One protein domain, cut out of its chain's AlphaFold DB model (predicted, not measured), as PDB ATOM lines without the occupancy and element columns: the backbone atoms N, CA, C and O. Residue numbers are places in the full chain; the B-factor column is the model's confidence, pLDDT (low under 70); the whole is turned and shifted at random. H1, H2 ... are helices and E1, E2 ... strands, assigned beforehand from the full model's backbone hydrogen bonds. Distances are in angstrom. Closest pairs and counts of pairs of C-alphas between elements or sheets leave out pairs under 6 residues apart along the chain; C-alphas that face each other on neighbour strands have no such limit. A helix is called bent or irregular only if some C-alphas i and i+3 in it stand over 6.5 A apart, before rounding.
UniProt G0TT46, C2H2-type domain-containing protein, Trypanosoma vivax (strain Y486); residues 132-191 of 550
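What this domain is: This is residues 132 to 191 of the 550 residues of the protein "C2H2-type domain-containing protein" of Trypanosoma vivax (strain Y486) (UniProt G0TT46). A tiny hairpin, E2 and E3, sits in the middle of a loose, elongated domain, with E1 and H1 toward one end and H2 running toward the other, where residues 182 to 187 stick out. The printed part has 60 residues, with two named helices and three named strands that follow along the chain as E1, H1, E2, E3, H2; the class is mixed, helices and strands, with helices holding 24 and strands 9 of the 33 residues in named elements. The sheet E2 - E3 is antiparallel; the radius of gyration of the C-alphas is 13.4 A, the spans 42 by 24 by 16 A.

Where its parts are: E2 is residues 153 to 155, 6.5 A; E3 164 to 166, 7.1 A. H2, 167 to 181, 19.6 A, ends at (61.304, 10.585, -10.805). H1 is 143 to 151, 12.3 A. E1, 138 to 140, 6.6 A, begins at (40.957, -6.144, -8.137).

How they stand to each other: In the hairpin E2 and E3, N 154 and O 165 are 2.8 A apart. The closest C-alphas of E3 and H2, Cys 165 and Met 173, are 6.4 A apart. H2 is irregular, C-alphas 168 and 171 being 8.6 A apart; 8 of 11 O i to N i+4 pairs are within hydrogen-bond range, in H1 every one. H1 and E3 are near each other. E1 pairs with no named strand; its Phe 140 is closest to H1 at Tyr 146, C-alphas 5.9 A apart.

The domain as a whole: The farthest C-alphas, Cys 141 and Pro 184, are 42.4 A apart. The printed part has no cut and no long link; residues 185 to 187 have pLDDT under 70.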
ATOM      1  N   HIS A 132      39.124  -4.807 -14.575       94.44
ATOM      2  CA  HIS A 132      40.278  -5.077 -13.725       94.44
ATOM      3  C   HIS A 132      41.046  -3.788 -13.451       94.44
ATOM      4  O   HIS A 132      41.311  -3.000 -14.358       94.44
ATOM      5  N   CYS A 133      41.410  -3.571 -12.193       94.25
ATOM      6  CA  CYS A 133      42.301  -2.490 -11.797       94.25
ATOM      7  C   CYS A 133      43.695  -3.052 -11.509       94.25
ATOM      8  O   CYS A 133      43.906  -3.604 -10.426       94.25
ATOM      9  N   ASP A 134      44.640  -2.860 -12.435       92.44
ATOM     10  CA  ASP A 134      46.029  -3.336 -12.316       92.44
ATOM     11  C   ASP A 134      46.717  -2.892 -11.007       92.44
ATOM     12  O   ASP A 134      47.280  -3.746 -10.312       92.44
ATOM     13  N   PRO A 135      46.651  -1.609 -10.573       90.19
ATOM     14  CA  PRO A 135      47.341  -1.192  -9.351       90.19
ATOM     15  C   PRO A 135      46.788  -1.827  -8.069       90.19
ATOM     16  O   PRO A 135      47.505  -1.953  -7.072       90.19
ATOM     17  N   CYS A 136      45.506  -2.199  -8.063       91.44
ATOM     18  CA  CYS A 136      44.876  -2.858  -6.921       91.44
ATOM     19  C   CYS A 136      44.783  -4.378  -7.074       91.44
ATOM     20  O   CYS A 136      44.478  -5.039  -6.081       91.44
ATOM     21  N   GLN A 137      45.033  -4.903  -8.276       92.88
ATOM     22  CA  GLN A 137      44.777  -6.285  -8.682       92.88
ATOM     23  C   GLN A 137      43.366  -6.750  -8.286       92.88
ATOM     24  O   GLN A 137      43.181  -7.837  -7.740       92.88
ATOM     25  N   ARG A 138      42.363  -5.881  -8.491       92.50
ATOM     26  CA  ARG A 138      40.957  -6.144  -8.137       92.50
ATOM     27  C   ARG A 138      40.096  -6.237  -9.385       92.50
ATOM     28  O   ARG A 138      40.159  -5.353 -10.235       92.50
ATOM     29  N   ASP A 139      39.256  -7.267  -9.418       93.56
ATOM     30  CA  ASP A 139      38.236  -7.469 -10.442       93.56
ATOM     31  C   ASP A 139      36.879  -6.945  -9.966       93.56
ATOM     32  O   ASP A 139      36.461  -7.182  -8.828       93.56
ATOM     33  N   PHE A 140      36.159  -6.273 -10.857       94.19
ATOM     34  CA  PHE A 140      34.821  -5.747 -10.625       94.19
ATOM     35  C   PHE A 140      33.844  -6.360 -11.625       94.19
ATOM     36  O   PHE A 140      34.122  -6.443 -12.819       94.19
ATOM     37  N   CYS A 141      32.676  -6.772 -11.126       91.00
ATOM     38  CA  CYS A 141      31.593  -7.329 -11.944       91.00
ATOM     39  C   CYS A 141      30.775  -6.273 -12.710       91.00
ATOM     40  O   CYS A 141      29.960  -6.641 -13.549       91.00
ATOM     41  N   SER A 142      30.899  -4.988 -12.363       93.19
ATOM     42  CA  SER A 142      30.138  -3.887 -12.964       93.19
ATOM     43  C   SER A 142      31.066  -2.711 -13.233       93.19
ATOM     44  O   SER A 142      31.964  -2.446 -12.428       93.19
ATOM     45  N   LYS A 143      30.809  -2.004 -14.338       94.19
ATOM     46  CA  LYS A 143      31.540  -0.797 -14.727       94.19
ATOM     47  C   LYS A 143      31.419   0.294 -13.672       94.19
ATOM     48  O   LYS A 143      32.422   0.853 -13.269       94.19
ATOM     49  N   GLU A 144      30.220   0.503 -13.135       95.50
ATOM     50  CA  GLU A 144      29.958   1.533 -12.119       95.50
ATOM     51  C   GLU A 144      30.834   1.347 -10.873       95.50
ATOM     52  O   GLU A 144      31.385   2.302 -10.337       95.50
ATOM     53  N   LYS A 145      31.031   0.093 -10.436       95.00
ATOM     54  CA  LYS A 145      31.906  -0.215  -9.293       95.00
ATOM     55  C   LYS A 145      33.380   0.006  -9.612       95.00
ATOM     56  O   LYS A 145      34.149   0.330  -8.713       95.00
ATOM     57  N   TYR A 146      33.775  -0.209 -10.864       95.94
ATOM     58  CA  TYR A 146      35.123   0.086 -11.325       95.94
ATOM     59  C   TYR A 146      35.357   1.595 -11.409       95.94
ATOM     60  O   TYR A 146      36.369   2.063 -10.901       95.94
ATOM     61  N   ASP A 147      34.407   2.357 -11.948       95.56
ATOM     62  CA  ASP A 147      34.498   3.815 -12.049       95.56
ATOM     63  C   ASP A 147      34.553   4.447 -10.645       95.56
ATOM     64  O   ASP A 147      35.484   5.192 -10.344       95.56
ATOM     65  N   GLN A 148      33.682   4.018  -9.719       96.25
ATOM     66  CA  GLN A 148      33.740   4.428  -8.308       96.25
ATOM     67  C   GLN A 148      35.064   4.025  -7.633       96.25
ATOM     68  O   GLN A 148      35.604   4.737  -6.786       96.25
ATOM     69  N   HIS A 149      35.622   2.868  -7.998       95.69
ATOM     70  CA  HIS A 149      36.942   2.471  -7.522       95.69
ATOM     71  C   HIS A 149      38.043   3.385  -8.076       95.69
ATOM     72  O   HIS A 149      38.948   3.753  -7.324       95.69
ATOM     73  N   MET A 150      37.957   3.762  -9.353       95.19
ATOM     74  CA  MET A 150      38.897   4.638 -10.053       95.19
ATOM     75  C   MET A 150      38.848   6.089  -9.560       95.19
ATOM     76  O   MET A 150      39.897   6.724  -9.499       95.19
ATOM     77  N   GLU A 151      37.700   6.592  -9.098       95.81
ATOM     78  CA  GLU A 151      37.602   7.880  -8.379       95.81
ATOM     79  C   GLU A 151      38.442   7.893  -7.093       95.81
ATOM     80  O   GLU A 151      38.920   8.936  -6.631       95.81
ATOM     81  N   GLY A 152      38.645   6.708  -6.513       95.19
ATOM     82  CA  GLY A 152      39.529   6.475  -5.385       95.19
ATOM     83  C   GLY A 152      41.013   6.439  -5.747       95.19
ATOM     84  O   GLY A 152      41.815   6.312  -4.827       95.19
ATOM     85  N   HIS A 153      41.409   6.528  -7.021       95.88
ATOM     86  CA  HIS A 153      42.815   6.571  -7.437       95.88
ATOM     87  C   HIS A 153      43.317   8.002  -7.631       95.88
ATOM     88  O   HIS A 153      42.598   8.896  -8.064       95.88
ATOM     89  N   ILE A 154      44.588   8.199  -7.307       95.00
ATOM     90  CA  ILE A 154      45.385   9.380  -7.616       95.00
ATOM     91  C   ILE A 154      46.360   8.974  -8.719       95.00
ATOM     92  O   ILE A 154      46.991   7.916  -8.628       95.00
ATOM     93  N   TRP A 155      46.488   9.808  -9.745       94.44
ATOM     94  CA  TRP A 155      47.453   9.637 -10.830       94.44
ATOM     95  C   TRP A 155      48.748  10.384 -10.519       94.44
ATOM     96  O   TRP A 155      48.726  11.442  -9.886       94.44
ATOM     97  N   CYS A 156      49.880   9.837 -10.959       95.00
ATOM     98  CA  CYS A 156      51.149  10.548 -10.897       95.00
ATOM     99  C   CYS A 156      51.088  11.804 -11.784       95.00
ATOM    100  O   CYS A 156      50.607  11.743 -12.911       95.00
ATOM    101  N   GLN A 157      51.580  12.941 -11.284       92.31
ATOM    102  CA  GLN A 157      51.569  14.215 -12.017       92.31
ATOM    103  C   GLN A 157      52.745  14.363 -12.998       92.31
ATOM    104  O   GLN A 157      52.825  15.355 -13.718       92.31
ATOM    105  N   VAL A 158      53.676  13.405 -13.026       89.25
ATOM    106  CA  VAL A 158      54.857  13.481 -13.892       89.25
ATOM    107  C   VAL A 158      54.474  13.131 -15.336       89.25
ATOM    108  O   VAL A 158      53.855  12.084 -15.557       89.25
ATOM    109  N   PRO A 159      54.832  13.969 -16.331       85.94
ATOM    110  CA  PRO A 159      54.481  13.729 -17.728       85.94
ATOM    111  C   PRO A 159      55.005  12.370 -18.205       85.94
ATOM    112  O   PRO A 159      56.156  12.011 -17.973       85.94
ATOM    113  N   GLY A 160      54.135  11.593 -18.856       83.44
ATOM    114  CA  GLY A 160      54.459  10.253 -19.356       83.44
ATOM    115  C   GLY A 160      54.372   9.129 -18.315       83.44
ATOM    116  O   GLY A 160      54.504   7.961 -18.680       83.44
ATOM    117  N   CYS A 161      54.100   9.430 -17.040       88.31
ATOM    118  CA  CYS A 161      53.891   8.403 -16.026       88.31
ATOM    119  C   CYS A 161      52.411   8.008 -15.912       88.31
ATOM    120  O   CYS A 161      51.575   8.792 -15.476       88.31
ATOM    121  N   SER A 162      52.080   6.757 -16.245       89.44
ATOM    122  CA  SER A 162      50.722   6.205 -16.115       89.44
ATOM    123  C   SER A 162      50.472   5.515 -14.766       89.44
ATOM    124  O   SER A 162      49.562   4.693 -14.647       89.44
ATOM    125  N   PHE A 163      51.310   5.772 -13.757       92.81
ATOM    126  CA  PHE A 163      51.157   5.150 -12.446       92.81
ATOM    127  C   PHE A 163      49.971   5.760 -11.696       92.81
ATOM    128  O   PHE A 163      49.903   6.974 -11.493       92.81
ATOM    129  N   SER A 164      49.059   4.901 -11.247       93.94
ATOM    130  CA  SER A 164      47.937   5.264 -10.388       93.94
ATOM    131  C   SER A 164      47.963   4.463  -9.092       93.94
ATOM    132  O   SER A 164      48.411   3.314  -9.035       93.94
ATOM    133  N   CYS A 165      47.524   5.095  -8.009       94.69
ATOM    134  CA  CYS A 165      47.452   4.470  -6.697       94.69
ATOM    135  C   CYS A 165      46.188   4.908  -5.967       94.69
ATOM    136  O   CYS A 165      45.785   6.061  -6.052       94.69
ATOM    137  N   ALA A 166      45.602   4.012  -5.172       93.94
ATOM    138  CA  ALA A 166      44.492   4.359  -4.295       93.94
ATOM    139  C   ALA A 166      44.870   5.499  -3.325       93.94
ATOM    140  O   ALA A 166      45.946   5.464  -2.721       93.94
ATOM    141  N   LYS A 167      43.942   6.440  -3.108       92.44
ATOM    142  CA  LYS A 167      44.020   7.581  -2.176       92.44
ATOM    143  C   LYS A 167      44.362   7.159  -0.752       92.44
ATOM    144  O   LYS A 167      45.080   7.843  -0.055       92.44
ATOM    145  N   THR A 168      43.944   5.973  -0.318       92.25
ATOM    146  CA  THR A 168      44.304   5.447   1.012       92.25
ATOM    147  C   THR A 168      45.788   5.087   1.161       92.25
ATOM    148  O   THR A 168      46.232   4.729   2.249       92.25
ATOM    149  N   LYS A 169      46.564   5.120   0.072       92.25
ATOM    150  CA  LYS A 169      47.971   4.707   0.017       92.25
ATOM    151  C   LYS A 169      48.844   5.798  -0.609       92.25
ATOM    152  O   LYS A 169      49.714   5.485  -1.418       92.25
ATOM    153  N   GLU A 170      48.647   7.058  -0.226       91.06
ATOM    154  CA  GLU A 170      49.415   8.208  -0.747       91.06
ATOM    155  C   GLU A 170      50.932   8.020  -0.605       91.06
ATOM    156  O   GLU A 170      51.677   8.306  -1.537       91.06
ATOM    157  N   TRP A 171      51.387   7.388   0.482       93.50
ATOM    158  CA  TRP A 171      52.799   7.038   0.692       93.50
ATOM    159  C   TRP A 171      53.403   6.185  -0.441       93.50
ATOM    160  O   TRP A 171      54.610   6.219  -0.673       93.50
ATOM    161  N   LYS A 172      52.593   5.401  -1.175       92.81
ATOM    162  CA  LYS A 172      53.062   4.658  -2.356       92.81
ATOM    163  C   LYS A 172      53.275   5.567  -3.558       92.81
ATOM    164  O   LYS A 172      54.167   5.285  -4.353       92.81
ATOM    165  N   MET A 173      52.458   6.611  -3.697       93.19
ATOM    166  CA  MET A 173      52.650   7.635  -4.720       93.19
ATOM    167  C   MET A 173      53.922   8.428  -4.426       93.19
ATOM    168  O   MET A 173      54.762   8.573  -5.306       93.19
ATOM    169  N   GLU A 174      54.125   8.837  -3.174       92.12
ATOM    170  CA  GLU A 174      55.355   9.517  -2.750       92.12
ATOM    171  C   GLU A 174      56.594   8.644  -3.002       92.12
ATOM    172  O   GLU A 174      57.532   9.066  -3.674       92.12
ATOM    173  N   MET A 175      56.547   7.371  -2.595       92.25
ATOM    174  CA  MET A 175      57.611   6.404  -2.881       92.25
ATOM    175  C   MET A 175      57.868   6.201  -4.378       92.25
ATOM    176  O   MET A 175      59.007   5.951  -4.773       92.25
ATOM    177  N   HIS A 176      56.823   6.235  -5.203       91.62
ATOM    178  CA  HIS A 176      56.937   6.120  -6.652       91.62
ATOM    179  C   HIS A 176      57.673   7.335  -7.227       91.62
ATOM    180  O   HIS A 176      58.646   7.159  -7.958       91.62
ATOM    181  N   VAL A 177      57.266   8.545  -6.835       90.81
ATOM    182  CA  VAL A 177      57.908   9.792  -7.269       90.81
ATOM    183  C   VAL A 177      59.366   9.832  -6.818       90.81
ATOM    184  O   VAL A 177      60.258  10.076  -7.629       90.81
ATOM    185  N   GLU A 178      59.646   9.481  -5.564       89.81
ATOM    186  CA  GLU A 178      61.010   9.476  -5.038       89.81
ATOM    187  C   GLU A 178      61.916   8.454  -5.747       89.81
ATOM    188  O   GLU A 178      63.065   8.754  -6.067       89.81
ATOM    189  N   LYS A 179      61.408   7.251  -6.042       87.69
ATOM    190  CA  LYS A 179      62.211   6.166  -6.640       87.69
ATOM    191  C   LYS A 179      62.330   6.209  -8.155       87.69
ATOM    192  O   LYS A 179      63.273   5.619  -8.682       87.69
ATOM    193  N   LEU A 180      61.366   6.799  -8.855       85.44
ATOM    194  CA  LEU A 180      61.335   6.777 -10.318       85.44
ATOM    195  C   LEU A 180      61.562   8.149 -10.938       85.44
ATOM    196  O   LEU A 180      62.118   8.197 -12.029       85.44
ATOM    197  N   HIS A 181      61.201   9.234 -10.254       83.81
ATOM    198  CA  HIS A 181      61.304  10.585 -10.805       83.81
ATOM    199  C   HIS A 181      62.414  11.421 -10.154       83.81
ATOM    200  O   HIS A 181      63.088  12.161 -10.861       83.81
ATOM    201  N   ASN A 182      62.697  11.248  -8.857       81.25
ATOM    202  CA  ASN A 182      63.748  12.021  -8.170       81.25
ATOM    203  C   ASN A 182      65.164  11.439  -8.318       81.25
ATOM    204  O   ASN A 182      66.123  12.005  -7.787       81.25
ATOM    205  N   LEU A 183      65.339  10.308  -9.013       80.69
ATOM    206  CA  LEU A 183      66.684   9.800  -9.272       80.69
ATOM    207  C   LEU A 183      67.367  10.701 -10.314       80.69
ATOM    208  O   LEU A 183      66.832  10.863 -11.402       80.69
ATOM    209  N   PRO A 184      68.589  11.207 -10.067       70.31
ATOM    210  CA  PRO A 184      69.317  12.034 -11.039       70.31
ATOM    211  C   PRO A 184      69.697  11.274 -12.321       70.31
ATOM    212  O   PRO A 184      70.055  11.881 -13.321       70.31
ATOM    213  N   ASN A 185      69.611   9.940 -12.290       68.94
ATOM    214  CA  ASN A 185      69.778   9.063 -13.448       68.94
ATOM    215  C   ASN A 185      68.436   8.502 -13.949       68.94
ATOM    216  O   ASN A 185      68.432   7.512 -14.686       68.94
ATOM    217  N   ALA A 186      67.306   9.045 -13.486       68.62
ATOM    218  CA  ALA A 186      66.006   8.686 -14.020       68.62
ATOM    219  C   ALA A 186      65.999   9.086 -15.501       68.62
ATOM    220  O   ALA A 186      66.258  10.248 -15.816       68.62
ATOM    221  N   PRO A 187      65.774   8.134 -16.415       67.75
ATOM    222  CA  PRO A 187      65.605   8.466 -17.815       67.75
ATOM    223  C   PRO A 187      64.433   9.425 -17.932       67.75
ATOM    224  O   PRO A 187      63.379   9.164 -17.346       67.75
ATOM    225  N   ASP A 188      64.611  10.503 -18.686       72.19
ATOM    226  CA  ASP A 188      63.485  11.334 -19.070       72.19
ATOM    227  C   ASP A 188      62.534  10.470 -19.905       72.19
ATOM    228  O   ASP A 188      62.839  10.075 -21.033       72.19
ATOM    229  N   LEU A 189      61.406  10.092 -19.302       70.06
ATOM    230  CA  LEU A 189      60.395   9.255 -19.944       70.06
ATOM    231  C   LEU A 189      59.665  10.013 -21.062       70.06
ATOM    232  O   LEU A 189      58.884   9.387 -21.781       70.06
ATOM    233  N   ALA A 190      59.928  11.314 -21.240       76.50
ATOM    234  CA  ALA A 190      59.445  12.076 -22.384       76.50
ATOM    235  C   ALA A 190      59.975  11.525 -23.721       76.50
ATOM    236  O   ALA A 190      59.228  11.508 -24.698       76.50
ATOM    237  N   ASP A 191      61.215  11.015 -23.768       83.00
ATOM    238  CA  ASP A 191      61.790  10.373 -24.961       83.00
ATOM    239  C   ASP A 191      61.970   8.863 -24.733       83.00
ATOM    240  O   ASP A 191      63.068   8.333 -24.507       83.00
TER     241      ASP A 191